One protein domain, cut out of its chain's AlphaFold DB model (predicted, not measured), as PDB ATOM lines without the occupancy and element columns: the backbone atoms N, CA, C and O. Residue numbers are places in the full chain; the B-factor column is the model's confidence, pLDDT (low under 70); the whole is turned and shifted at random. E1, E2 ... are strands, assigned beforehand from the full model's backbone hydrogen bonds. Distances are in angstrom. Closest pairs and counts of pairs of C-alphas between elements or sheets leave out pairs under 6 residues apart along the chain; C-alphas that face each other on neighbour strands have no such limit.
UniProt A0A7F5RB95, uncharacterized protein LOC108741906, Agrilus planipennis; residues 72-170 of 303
ATOM      1  N   LYS A  72     167.317 206.553 274.846       62.78
ATOM      2  CA  LYS A  72     165.965 207.079 274.644       62.78
ATOM      3  C   LYS A  72     165.093 206.104 273.855       62.78
ATOM      4  O   LYS A  72     165.520 205.626 272.809       62.78
ATOM      5  N   GLU A  73     163.869 205.873 274.318       65.81
ATOM      6  CA  GLU A  73     162.832 205.170 273.553       65.81
ATOM      7  C   GLU A  73     161.936 206.192 272.845       65.81
ATOM      8  O   GLU A  73     161.538 207.198 273.439       65.81
ATOM      9  N   LEU A  74     161.628 205.947 271.571       66.81
ATOM     10  CA  LEU A  74     160.680 206.743 270.799       66.81
ATOM     11  C   LEU A  74     159.496 205.860 270.412       66.81
ATOM     12  O   LEU A  74     159.660 204.884 269.685       66.81
ATOM     13  N   PHE A  75     158.305 206.228 270.874       70.69
ATOM     14  CA  PHE A  75     157.067 205.592 270.443       70.69
ATOM     15  C   PHE A  75     156.545 206.312 269.203       70.69
ATOM     16  O   PHE A  75     156.295 207.519 269.239       70.69
ATOM     17  N   LEU A  76     156.391 205.572 268.106       71.94
ATOM     18  CA  LEU A  76     155.719 206.086 266.919       71.94
ATOM     19  C   LEU A  76     154.223 206.243 267.238       71.94
ATOM     20  O   LEU A  76     153.627 205.321 267.796       71.94
ATOM     21  N   PRO A  77     153.590 207.384 266.913       70.19
ATOM     22  CA  PRO A  77     152.195 207.647 267.275       70.19
ATOM     23  C   PRO A  77     151.178 206.901 266.391       70.19
ATOM     24  O   PRO A  77     149.996 207.235 266.397       70.19
ATOM     25  N   PHE A  78     151.619 205.920 265.605       78.50
ATOM     26  CA  PHE A  78     150.809 205.194 264.635       78.50
ATOM     27  C   PHE A  78     151.240 203.728 264.562       78.50
ATOM     28  O   PHE A  78     152.396 203.386 264.810       78.50
ATOM     29  N   ASN A  79     150.291 202.869 264.191       82.12
ATOM     30  CA  ASN A  79     150.577 201.484 263.841       82.12
ATOM     31  C   ASN A  79     151.222 201.454 262.455       82.12
ATOM     32  O   ASN A  79     150.741 202.126 261.545       82.12
ATOM     33  N   CYS A  80     152.272 200.658 262.291       83.44
ATOM     34  CA  CYS A  80     152.948 200.472 261.015       83.44
ATOM     35  C   CYS A  80     153.195 198.991 260.754       83.44
ATOM     36  O   CYS A  80     153.379 198.215 261.696       83.44
ATOM     37  N   THR A  81     153.221 198.608 259.481       85.12
ATOM     38  CA  THR A  81     153.567 197.233 259.080       85.12
ATOM     39  C   THR A  81     155.069 197.054 258.929       85.12
ATOM     40  O   THR A  81     155.605 195.985 259.204       85.12
ATOM     41  N   SER A  82     155.757 198.124 258.540       87.44
ATOM     42  CA  SER A  82     157.189 198.138 258.293       87.44
ATOM     43  C   SER A  82     157.790 199.458 258.754       87.44
ATOM     44  O   SER A  82     157.173 200.523 258.649       87.44
ATOM     45  N   SER A  83     159.011 199.394 259.278       90.19
ATOM     46  CA  SER A  83     159.789 200.592 259.561       90.19
ATOM     47  C   SER A  83     161.272 200.366 259.305       90.19
ATOM     48  O   SER A  83     161.786 199.255 259.444       90.19
ATOM     49  N   SER A  84     161.963 201.429 258.912       91.19
ATOM     50  CA  SER A  84     163.411 201.436 258.756       91.19
ATOM     51  C   SER A  84     163.967 202.795 259.152       91.19
ATOM     52  O   SER A  84     163.357 203.828 258.875       91.19
ATOM     53  N   VAL A  85     165.125 202.788 259.806       91.00
ATOM     54  CA  VAL A  85     165.832 203.999 260.217       91.00
ATOM     55  C   VAL A  85     167.203 204.007 259.582       91.00
ATOM     56  O   VAL A  85     167.910 203.002 259.583       91.00
ATOM     57  N   PHE A  86     167.560 205.153 259.026       92.75
ATOM     58  CA  PHE A  86     168.812 205.343 258.313       92.75
ATOM     59  C   PHE A  86     169.269 206.794 258.424       92.75
ATOM     60  O   PHE A  86     168.513 207.671 258.847       92.75
ATOM     61  N   GLN A  87     170.523 207.042 258.060       92.25
ATOM     62  CA  GLN A  87     171.118 208.373 258.090       92.25
ATOM     63  C   GLN A  87     171.596 208.785 256.707       92.25
ATOM     64  O   GLN A  87     172.149 207.973 255.967       92.25
ATOM     65  N   ILE A  88     171.381 210.057 256.382       93.75
ATOM     66  CA  ILE A  88     171.884 210.721 255.179       93.75
ATOM     67  C   ILE A  88     172.320 212.121 255.598       93.75
ATOM     68  O   ILE A  88     171.556 212.826 256.254       93.75
ATOM     69  N   PHE A  89     173.533 212.544 255.234       94.06
ATOM     70  CA  PHE A  89     174.055 213.880 255.573       94.06
ATOM     71  C   PHE A  89     173.983 214.233 257.072       94.06
ATOM     72  O   PHE A  89     173.731 215.389 257.425       94.06
ATOM     73  N   ASN A  90     174.211 213.250 257.951       90.00
ATOM     74  CA  ASN A  90     174.070 213.354 259.415       90.00
ATOM     75  C   ASN A  90     172.648 213.661 259.918       90.00
ATOM     76  O   ASN A  90     172.464 213.990 261.089       90.00
ATOM     77  N   GLU A  91     171.641 213.543 259.060       90.81
ATOM     78  CA  GLU A  91     170.235 213.630 259.429       90.81
ATOM     79  C   GLU A  91     169.666 212.213 259.511       90.81
ATOM     80  O   GLU A  91     169.939 211.364 258.660       90.81
ATOM     81  N   THR A  92     168.902 211.940 260.566       91.62
ATOM     82  CA  THR A  92     168.274 210.633 260.766       91.62
ATOM     83  C   THR A  92     166.874 210.660 260.181       91.62
ATOM     84  O   THR A  92     166.060 211.509 260.539       91.62
ATOM     85  N   PHE A  93     166.574 209.691 259.328       92.94
ATOM     86  CA  PHE A  93     165.268 209.516 258.717       92.94
ATOM     87  C   PHE A  93     164.609 208.239 259.220       92.94
ATOM     88  O   PHE A  93     165.276 207.256 259.547       92.94
ATOM     89  N   VAL A  94     163.282 208.263 259.257       93.56
ATOM     90  CA  VAL A  94     162.439 207.116 259.584       93.56
ATOM     91  C   VAL A  94     161.487 206.904 258.416       93.56
ATOM     92  O   VAL A  94     160.669 207.771 258.112       93.56
ATOM     93  N   LEU A  95     161.603 205.761 257.750       94.56
ATOM     94  CA  LEU A  95     160.626 205.291 256.776       94.56
ATOM     95  C   LEU A  95     159.629 204.402 257.510       94.56
ATOM     96  O   LEU A  95     160.029 203.411 258.115       94.56
ATOM     97  N   VAL A  96     158.357 204.773 257.470       93.31
ATOM     98  CA  VAL A  96     157.245 204.044 258.080       93.31
ATOM     99  C   VAL A  96     156.262 203.721 256.973       93.31
ATOM    100  O   VAL A  96     155.612 204.622 256.438       93.31
ATOM    101  N   ASP A  97     156.165 202.445 256.612       93.06
ATOM    102  CA  ASP A  97     155.466 202.026 255.400       93.06
ATOM    103  C   ASP A  97     155.910 202.921 254.217       93.06
ATOM    104  O   ASP A  97     157.100 203.082 253.964       93.06
ATOM    105  N   SER A  98     154.994 203.597 253.522       95.00
ATOM    106  CA  SER A  98     155.356 204.502 252.414       95.00
ATOM    107  C   SER A  98     155.716 205.938 252.826       95.00
ATOM    108  O   SER A  98     155.988 206.767 251.954       95.00
ATOM    109  N   GLN A  99     155.688 206.272 254.117       95.44
ATOM    110  CA  GLN A  99     155.835 207.641 254.613       95.44
ATOM    111  C   GLN A  99     157.221 207.870 255.208       95.44
ATOM    112  O   GLN A  99     157.661 207.167 256.115       95.44
ATOM    113  N   LEU A 100     157.909 208.883 254.695       96.00
ATOM    114  CA  LEU A 100     159.246 209.251 255.120       96.00
ATOM    115  C   LEU A 100     159.200 210.459 256.055       96.00
ATOM    116  O   LEU A 100     158.607 211.490 255.718       96.00
ATOM    117  N   TYR A 101     159.884 210.345 257.188       94.19
ATOM    118  CA  TYR A 101     160.011 211.380 258.209       94.19
ATOM    119  C   TYR A 101     161.478 211.709 258.483       94.19
ATOM    120  O   TYR A 101     162.324 210.817 258.471       94.19
ATOM    121  N   CYS A 102     161.770 212.967 258.802       92.88
ATOM    122  CA  CYS A 102     163.044 213.398 259.370       92.88
ATOM    123  C   CYS A 102     162.916 213.492 260.894       92.88
ATOM    124  O   CYS A 102     161.939 214.029 261.426       92.88
ATOM    125  N   MET A 103     163.898 212.940 261.600       91.19
ATOM    126  CA  MET A 103     163.960 212.928 263.051       91.19
ATOM    127  C   MET A 103     164.712 214.164 263.548       91.19
ATOM    128  O   MET A 103     165.934 214.249 263.445       91.19
ATOM    129  N   LEU A 104     163.975 215.109 264.127       87.88
ATOM    130  CA  LEU A 104     164.519 216.371 264.615       87.88
ATOM    131  C   LEU A 104     164.618 216.373 266.145       87.88
ATOM    132  O   LEU A 104     163.594 216.231 266.826       87.88
ATOM    133  N   PRO A 105     165.817 216.561 266.721       85.00
ATOM    134  CA  PRO A 105     165.947 216.809 268.149       85.00
ATOM    135  C   PRO A 105     165.446 218.225 268.468       85.00
ATOM    136  O   PRO A 105     165.965 219.210 267.949       85.00
ATOM    137  N   VAL A 106     164.443 218.337 269.340       87.38
ATOM    138  CA  VAL A 106     163.911 219.617 269.828       87.38
ATOM    139  C   VAL A 106     163.941 219.598 271.351       87.38
ATOM    140  O   VAL A 106     163.108 218.958 271.993       87.38
ATOM    141  N   SER A 107     164.926 220.293 271.926       86.50
ATOM    142  CA  SER A 107     165.209 220.297 273.367       86.50
ATOM    143  C   SER A 107     165.440 218.877 273.911       86.50
ATOM    144  O   SER A 107     166.365 218.185 273.489       86.50
ATOM    145  N   ASP A 108     164.599 218.424 274.837       82.44
ATOM    146  CA  ASP A 108     164.586 217.095 275.445       82.44
ATOM    147  C   ASP A 108     163.709 216.094 274.672       82.44
ATOM    148  O   ASP A 108     163.581 214.934 275.073       82.44
ATOM    149  N   LYS A 109     163.124 216.487 273.536       81.69
ATOM    150  CA  LYS A 109     162.195 215.678 272.732       81.69
ATOM    151  C   LYS A 109     162.751 215.386 271.344       81.69
ATOM    152  O   LYS A 109     163.691 216.014 270.870       81.69
ATOM    153  N   ILE A 110     162.189 214.361 270.720       84.19
ATOM    154  CA  ILE A 110     162.407 214.047 269.310       84.19
ATOM    155  C   ILE A 110     161.067 214.252 268.615       84.19
ATOM    156  O   ILE A 110     160.049 213.749 269.092       84.19
ATOM    157  N   ILE A 111     161.072 215.001 267.519       88.19
ATOM    158  CA  ILE A 111     159.900 215.232 266.679       88.19
ATOM    159  C   ILE A 111     160.143 214.551 265.336       88.19
ATOM    160  O   ILE A 111     161.237 214.634 264.782       88.19
ATOM    161  N   LEU A 112     159.115 213.884 264.816       90.25
ATOM    162  CA  LEU A 112     159.117 213.355 263.458       90.25
ATOM    163  C   LEU A 112     158.448 214.372 262.542       90.25
ATOM    164  O   LEU A 112     157.243 214.606 262.635       90.25
ATOM    165  N   GLN A 113     159.234 214.994 261.671       93.00
ATOM    166  CA  GLN A 113     158.724 215.888 260.641       93.00
ATOM    167  C   GLN A 113     158.456 215.082 259.375       93.00
ATOM    168  O   GLN A 113     159.363 214.451 258.843       93.00
ATOM    169  N   PHE A 114     157.220 215.106 258.879       93.75
ATOM    170  CA  PHE A 114     156.890 214.471 257.607       93.75
ATOM    171  C   PHE A 114     157.672 215.122 256.459       93.75
ATOM    172  O   PHE A 114     157.656 216.345 256.314       93.75
ATOM    173  N   CYS A 115     158.336 214.301 255.649       93.81
ATOM    174  CA  CYS A 115     159.096 214.743 254.484       93.81
ATOM    175  C   CYS A 115     158.334 214.468 253.191       93.81
ATOM    176  O   CYS A 115     158.112 215.378 252.395       93.81
ATOM    177  N   LYS A 116     157.984 213.200 252.945       94.88
ATOM    178  CA  LYS A 116     157.393 212.776 251.673       94.88
ATOM    179  C   LYS A 116     156.684 211.433 251.796       94.88
ATOM    180  O   LYS A 116     157.124 210.557 252.533       94.88
ATOM    181  N   GLN A 117     155.640 211.243 250.995       95.38
ATOM    182  CA  GLN A 117     155.113 209.918 250.693       95.38
ATOM    183  C   GLN A 117     155.799 209.362 249.439       95.38
ATOM    184  O   GLN A 117     155.781 209.980 248.373       95.38
ATOM    185  N   LEU A 118     156.422 208.195 249.562       96.25
ATOM    186  CA  LEU A 118     157.105 207.517 248.467       96.25
ATOM    187  C   LEU A 118     156.082 206.691 247.679       96.25
ATOM    188  O   LEU A 118     155.811 205.538 248.000       96.25
ATOM    189  N   GLU A 119     155.499 207.298 246.645       94.25
ATOM    190  CA  GLU A 119     154.344 206.772 245.894       94.25
ATOM    191  C   GLU A 119     154.504 205.314 245.432       94.25
ATOM    192  O   GLU A 119     153.574 204.517 245.551       94.25
ATOM    193  N   HIS A 120     155.701 204.923 244.983       94.81
ATOM    194  CA  HIS A 120     155.975 203.561 244.506       94.81
ATOM    195  C   HIS A 120     155.950 202.493 245.617       94.81
ATOM    196  O   HIS A 120     155.920 201.301 245.297       94.81
ATOM    197  N   LEU A 121     155.941 202.899 246.891       94.88
ATOM    198  CA  LEU A 121     155.852 202.026 248.065       94.88
ATOM    199  C   LEU A 121     154.424 201.927 248.624       94.88
ATOM    200  O   LEU A 121     154.184 201.151 249.545       94.88
ATOM    201  N   ASN A 122     153.469 202.715 248.117       92.75
ATOM    202  CA  ASN A 122     152.135 202.789 248.709       92.75
ATOM    203  C   ASN A 122     151.409 201.432 248.662       92.75
ATOM    204  O   ASN A 122     151.284 200.828 247.597       92.75
ATOM    205  N   GLY A 123     150.931 200.967 249.822       88.88
ATOM    206  CA  GLY A 123     150.259 199.673 249.978       88.88
ATOM    207  C   GLY A 123     151.164 198.449 249.801       88.88
ATOM    208  O   GLY A 123     150.648 197.344 249.649       88.88
ATOM    209  N   LYS A 124     152.491 198.626 249.783       91.94
ATOM    210  CA  LYS A 124     153.459 197.537 249.619       91.94
ATOM    211  C   LYS A 124     154.233 197.316 250.912       91.94
ATOM    212  O   LYS A 124     154.584 198.264 251.605       91.94
ATOM    213  N   GLU A 125     154.516 196.056 251.205       91.88
ATOM    214  CA  GLU A 125     155.321 195.658 252.354       91.88
ATOM    215  C   GLU A 125     156.808 195.895 252.065       91.88
ATOM    216  O   GLU A 125     157.357 195.387 251.080       91.88
ATOM    217  N   ILE A 126     157.453 196.678 252.927       93.81
ATOM    218  CA  ILE A 126     158.879 196.992 252.843       93.81
ATOM    219  C   ILE A 126     159.644 196.039 253.753       93.81
ATOM    220  O   ILE A 126     159.379 195.975 254.952       93.81
ATOM    221  N   LEU A 127     160.631 195.338 253.195       93.00
ATOM    222  CA  LEU A 127     161.480 194.424 253.960       93.00
ATOM    223  C   LEU A 127     162.592 195.161 254.699       93.00
ATOM    224  O   LEU A 127     162.896 194.861 255.855       93.00
ATOM    225  N   PHE A 128     163.250 196.087 254.008       93.69
ATOM    226  CA  PHE A 128     164.313 196.907 254.569       93.69
ATOM    227  C   PHE A 128     164.591 198.117 253.676       93.69
ATOM    228  O   PHE A 128     164.240 198.144 252.493       93.69
ATOM    229  N   ALA A 129     165.264 199.104 254.261       96.62
ATOM    230  CA  ALA A 129     165.841 200.215 253.534       96.62
ATOM    231  C   ALA A 129     167.304 200.414 253.942       96.62
ATOM    232  O   ALA A 129     167.695 200.141 255.080       96.62
ATOM    233  N   LYS A 130     168.117 200.871 252.993       96.94
ATOM    234  CA  LYS A 130     169.526 201.220 253.181       96.94
ATOM    235  C   LYS A 130     169.759 202.580 252.568       96.94
ATOM    236  O   LYS A 130     169.184 202.891 251.529       96.94
ATOM    237  N   ALA A 131     170.612 203.374 253.192       97.62
ATOM    238  CA  ALA A 131     170.927 204.691 252.685       97.62
ATOM    239  C   ALA A 131     172.421 204.967 252.707       97.62
ATOM    240  O   ALA A 131     173.175 204.346 253.456       97.62
ATOM    241  N   THR A 132     172.825 205.906 251.866       97.50
ATOM    242  CA  THR A 132     174.180 206.440 251.813       97.50
ATOM    243  C   THR A 132     174.132 207.877 251.309       97.50
ATOM    244  O   THR A 132     173.157 208.284 250.673       97.50
ATOM    245  N   ASP A 133     175.179 208.646 251.566       95.88
ATOM    246  CA  ASP A 133     175.430 209.896 250.870       95.88
ATOM    247  C   ASP A 133     176.686 209.785 250.004       95.88
ATOM    248  O   ASP A 133     177.701 209.212 250.395       95.88
ATOM    249  N   PHE A 134     176.599 210.311 248.784       96.06
ATOM    250  CA  PHE A 134     177.666 210.236 247.799       96.06
ATOM    251  C   PHE A 134     177.692 211.503 246.946       96.06
ATOM    252  O   PHE A 134     176.693 211.873 246.332       96.06
ATOM    253  N   HIS A 135     178.833 212.200 246.934       93.62
ATOM    254  CA  HIS A 135     179.036 213.465 246.208       93.62
ATOM    255  C   HIS A 135     177.907 214.501 246.393       93.62
ATOM    256  O   HIS A 135     177.497 215.169 245.449       93.62
ATOM    257  N   GLY A 136     177.406 214.653 247.624       92.06
ATOM    258  CA  GLY A 136     176.362 215.636 247.936       92.06
ATOM    259  C   GLY A 136     174.945 215.218 247.528       92.06
ATOM    260  O   GLY A 136     174.026 216.028 247.642       92.06
ATOM    261  N   MET A 137     174.750 213.963 247.114       95.38
ATOM    262  CA  MET A 137     173.442 213.349 246.882       95.38
ATOM    263  C   MET A 137     173.198 212.223 247.891       95.38
ATOM    264  O   MET A 137     174.040 211.347 248.075       95.38
ATOM    265  N   GLY A 138     172.041 212.245 248.545       97.50
ATOM    266  CA  GLY A 138     171.573 211.142 249.371       97.50
ATOM    267  C   GLY A 138     170.932 210.085 248.486       97.50
ATOM    268  O   GLY A 138     170.193 210.426 247.565       97.50
ATOM    269  N   LEU A 139     171.196 208.817 248.750       98.38
ATOM    270  CA  LEU A 139     170.584 207.696 248.054       98.38
ATOM    271  C   LEU A 139     169.904 206.793 249.069       98.38
ATOM    272  O   LEU A 139     170.481 206.459 250.101       98.38
ATOM    273  N   LEU A 140     168.677 206.395 248.756       98.50
ATOM    274  CA  LEU A 140     167.872 205.470 249.540       98.50
ATOM    275  C   LEU A 140     167.482 204.294 248.655       98.50
ATOM    276  O   LEU A 140     166.760 204.460 247.674       98.50
ATOM    277  N   PHE A 141     167.938 203.110 249.031       98.50
ATOM    278  CA  PHE A 141     167.504 201.838 248.480       98.50
ATOM    279  C   PHE A 141     166.412 201.257 249.372       98.50
ATOM    280  O   PHE A 141     166.621 201.098 250.575       98.50
ATOM    281  N   VAL A 142     165.258 200.936 248.793       98.06
ATOM    282  CA  VAL A 142     164.135 200.307 249.498       98.06
ATOM    283  C   VAL A 142     163.747 199.026 248.784       98.06
ATOM    284  O   VAL A 142     163.401 199.060 247.603       98.06
ATOM    285  N   THR A 143     163.748 197.912 249.507       97.06
ATOM    286  CA  THR A 143     163.357 196.603 248.978       97.06
ATOM    287  C   THR A 143     161.974 196.219 249.475       97.06
ATOM    288  O   THR A 143     161.682 196.296 250.671       97.06
ATOM    289  N   LEU A 144     161.126 195.775 248.548       94.56
ATOM    290  CA  LEU A 144     159.815 195.215 248.858       94.56
ATOM    291  C   LEU A 144     159.882 193.708 249.101       94.56
ATOM    292  O   LEU A 144     160.822 193.052 248.656       94.56
ATOM    293  N   SER A 145     158.828 193.144 249.694       87.00
ATOM    294  CA  SER A 145     158.719 191.688 249.857       87.00
ATOM    295  C   SER A 145     158.686 190.922 248.533       87.00
ATOM    296  O   SER A 145     159.110 189.768 248.485       87.00
ATOM    297  N   ILE A 146     158.241 191.556 247.439       84.12
ATOM    298  CA  ILE A 146     158.142 190.909 246.127       84.12
ATOM    299  C   ILE A 146     158.619 191.827 244.990       84.12
ATOM    300  O   ILE A 146     158.145 192.951 244.807       84.12
ATOM    301  N   GLY A 147     159.504 191.277 244.153       85.69
ATOM    302  CA  GLY A 147     159.725 191.671 242.759       85.69
ATOM    303  C   GLY A 147     160.692 192.827 242.516       85.69
ATOM    304  O   GLY A 147     161.549 192.715 241.639       85.69
ATOM    305  N   TYR A 148     160.571 193.926 243.259       94.75
ATOM    306  CA  TYR A 148     161.328 195.146 242.974       94.75
ATOM    307  C   TYR A 148     161.944 195.769 244.218       94.75
ATOM    308  O   TYR A 148     161.367 195.754 245.307       94.75
ATOM    309  N   SER A 149     163.085 196.400 243.993       97.38
ATOM    310  CA  SER A 149     163.657 197.402 244.878       97.38
ATOM    311  C   SER A 149     163.676 198.752 244.164       97.38
ATOM    312  O   SER A 149     163.754 198.809 242.936       97.38
ATOM    313  N   TYR A 150     163.594 199.846 244.909       98.25
ATOM    314  CA  TYR A 150     163.594 201.195 244.349       98.25
ATOM    315  C   TYR A 150     164.735 202.023 244.917       98.25
ATOM    316  O   TYR A 150     165.054 201.931 246.101       98.25
ATOM    317  N   ILE A 151     165.311 202.856 244.057       98.50
ATOM    318  CA  ILE A 151     166.306 203.859 244.409       98.50
ATOM    319  C   ILE A 151     165.631 205.226 244.384       98.50
ATOM    320  O   ILE A 151     165.019 205.616 243.382       98.50
ATOM    321  N   TYR A 152     165.794 205.966 245.473       98.38
ATOM    322  CA  TYR A 152     165.432 207.372 245.570       98.38
ATOM    323  C   TYR A 152     166.677 208.219 245.796       98.38
ATOM    324  O   TYR A 152     167.576 207.824 246.535       98.38
ATOM    325  N   GLY A 153     166.706 209.393 245.177       97.56
ATOM    326  CA  GLY A 153     167.711 210.423 245.396       97.56
ATOM    327  C   GLY A 153     167.180 211.519 246.308       97.56
ATOM    328  O   GLY A 153     166.005 211.874 246.225       97.56
ATOM    329  N   TYR A 154     168.041 212.086 247.141       96.88
ATOM    330  CA  TYR A 154     167.764 213.251 247.970       96.88
ATOM    331  C   TYR A 154     168.802 214.336 247.699       96.88
ATOM    332  O   TYR A 154     170.001 214.132 247.904       96.88
ATOM    333  N   SER A 155     168.342 215.500 247.240       92.94
ATOM    334  CA  SER A 155     169.189 216.688 247.113       92.94
ATOM    335  C   SER A 155     169.006 217.568 248.340       92.94
ATOM    336  O   SER A 155     167.901 218.040 248.606       92.94
ATOM    337  N   LYS A 156     170.098 217.843 249.062       87.19
ATOM    338  CA  LYS A 156     170.068 218.753 250.216       87.19
ATOM    339  C   LYS A 156     169.785 220.202 249.810       87.19
ATOM    340  O   LYS A 156     169.220 220.950 250.600       87.19
ATOM    341  N   GLN A 157     170.167 220.605 248.597       88.69
ATOM    342  CA  GLN A 157     169.904 221.958 248.093       88.69
ATOM    343  C   GLN A 157     168.415 222.160 247.816       88.69
ATOM    344  O   GLN A 157     167.830 223.144 248.249       88.69
ATOM    345  N   GLU A 158     167.804 221.180 247.158       90.25
ATOM    346  CA  GLU A 158     166.401 221.241 246.748       90.25
ATOM    347  C   GLU A 158     165.438 220.708 247.821       90.25
ATOM    348  O   GLU A 158     164.224 220.805 247.670       90.25
ATOM    349  N   GLN A 159     165.969 220.103 248.891       88.75
ATOM    350  CA  GLN A 159     165.204 219.507 249.993       88.75
ATOM    351  C   GLN A 159     164.122 218.524 249.516       88.75
ATOM    352  O   GLN A 159     163.066 218.384 250.131       88.75
ATOM    353  N   GLN A 160     164.391 217.813 248.419       92.56
ATOM    354  CA  GLN A 160     163.410 216.955 247.766       92.56
ATOM    355  C   GLN A 160     163.942 215.553 247.500       92.56
ATOM    356  O   GLN A 160     165.095 215.346 247.118       92.56
ATOM    357  N   TRP A 161     163.033 214.600 247.670       95.12
ATOM    358  CA  TRP A 161     163.218 213.199 247.337       95.12
ATOM    359  C   TRP A 161     162.675 212.916 245.942       95.12
ATOM    360  O   TRP A 161     161.512 213.218 245.658       95.12
ATOM    361  N   VAL A 162     163.476 212.301 245.086       96.06
ATOM    362  CA  VAL A 162     163.114 211.951 243.709       96.06
ATOM    363  C   VAL A 162     163.264 210.456 243.497       96.06
ATOM    364  O   VAL A 162     164.182 209.833 244.018       96.06
ATOM    365  N   PHE A 163     162.341 209.864 242.751       97.56
ATOM    366  CA  PHE A 163     162.501 208.494 242.282       97.56
ATOM    367  C   PHE A 163     163.564 208.465 241.181       97.56
ATOM    368  O   PHE A 163     163.523 209.306 240.283       97.56
ATOM    369  N   LEU A 164     164.499 207.517 241.253       97.44
ATOM    370  CA  LEU A 164     165.583 207.387 240.278       97.44
ATOM    371  C   LEU A 164     165.469 206.101 239.462       97.44
ATOM    372  O   LEU A 164     165.610 206.132 238.243       97.44
ATOM    373  N   GLN A 165     165.222 204.967 240.121       98.19
ATOM    374  CA  GLN A 165     165.301 203.667 239.459       98.19
ATOM    375  C   GLN A 165     164.460 202.607 240.166       98.19
ATOM    376  O   GLN A 165     164.366 202.586 241.392       98.19
ATOM    377  N   ALA A 166     163.907 201.679 239.384       97.81
ATOM    378  CA  ALA A 166     163.422 200.392 239.868       97.81
ATOM    379  C   ALA A 166     164.407 199.295 239.446       97.81
ATOM    380  O   ALA A 166     164.730 199.170 238.265       97.81
ATOM    381  N   ILE A 167     164.869 198.499 240.403       97.19
ATOM    382  CA  ILE A 167     165.710 197.323 240.186       97.19
ATOM    383  C   ILE A 167     164.812 196.103 240.347       97.19
ATOM    384  O   ILE A 167     164.202 195.905 241.398       97.19
ATOM    385  N   LYS A 168     164.695 195.294 239.293       94.88
ATOM    386  CA  LYS A 168     164.005 194.007 239.381       94.88
ATOM    387  C   LYS A 168     164.918 193.034 240.118       94.88
ATOM    388  O   LYS A 168     165.984 192.698 239.605       94.88
ATOM    389  N   ASN A 169     164.500 192.581 241.292       90.56
ATOM    390  CA  ASN A 169     165.278 191.610 242.049       90.56
ATOM    391  C   ASN A 169     165.234 190.267 241.302       90.56
ATOM    392  O   ASN A 169     164.165 189.843 240.849       90.56
ATOM    393  N   LYS A 170     166.391 189.617 241.134       84.44
ATOM    394  CA  LYS A 170     166.472 188.298 240.480       84.44
ATOM    395  C   LYS A 170     165.764 187.221 241.308       84.44
ATOM    396  O   LYS A 170     165.133 186.341 240.737       84.44
TER     397      LYS A 170
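Overview. This is residues 72 to 170 of the 303 residues of the protein "uncharacterized protein LOC108741906" of Agrilus planipennis (UniProt A0A7F5RB95). Two strongly twisted sheets of four strands form a sandwich, partly face to face with their strands crossed at 41 degrees. The edge strands E1 and E5 run close together, and the first sheet swings away from the second toward the turn between E3 and E4. The printed part has 99 residues with no named helix and eight strands, E1 to E8, all strand in class. Each sheet is antiparallel, in order E1 E2 E3 E4 and E5 E6 E7 E8. The whole is compact, radius of gyration of the C-alphas 13.5 A, spanning 45 by 34 by 19 A.

Arrangement. E1, residues 83 to 88, E2, 91 to 96, E3, 99 to 106, and E4, 109 to 117, form a meander, each strand the antiparallel neighbour of the one before. N 86 and O 93 of the hairpin E1 and E2 are 3.1 A apart, within hydrogen-bond range, as are N 101 and O 94 of E2 and E3, 2.8 A, and N 104 and O 111 of E3 and E4, 2.9 A. E5, residues 126 to 134, E6, 137 to 144, E7, 148 to 155, and E8, 160 to 168, form a second meander, with N 132 and O 139 at 3.0 A, N 140 and O 152 at 2.9 A, and N 151 and O 165 at 2.8 A. The closest C-alphas of E1 and E5 are Ile 88 and Asp 133, 5.6 A; of E4 and E8, Lys 116 and Trp 161, 7.3 A. E3 and E7 are apart.

Along the chain. E1 begins at C-alpha 83 (159.789, 200.592, 259.561). E4 measures 23.9 A, E5 23.5 A and E8 24.4 A, ending at C-alpha 168 (164.005, 194.007, 239.381).

Size, cuts and confidence. The C-alphas farthest apart, Ser 107 and Lys 170, are 45.9 A apart. The printed part has no cut and no long link. Residues 72 to 74 are under pLDDT 70.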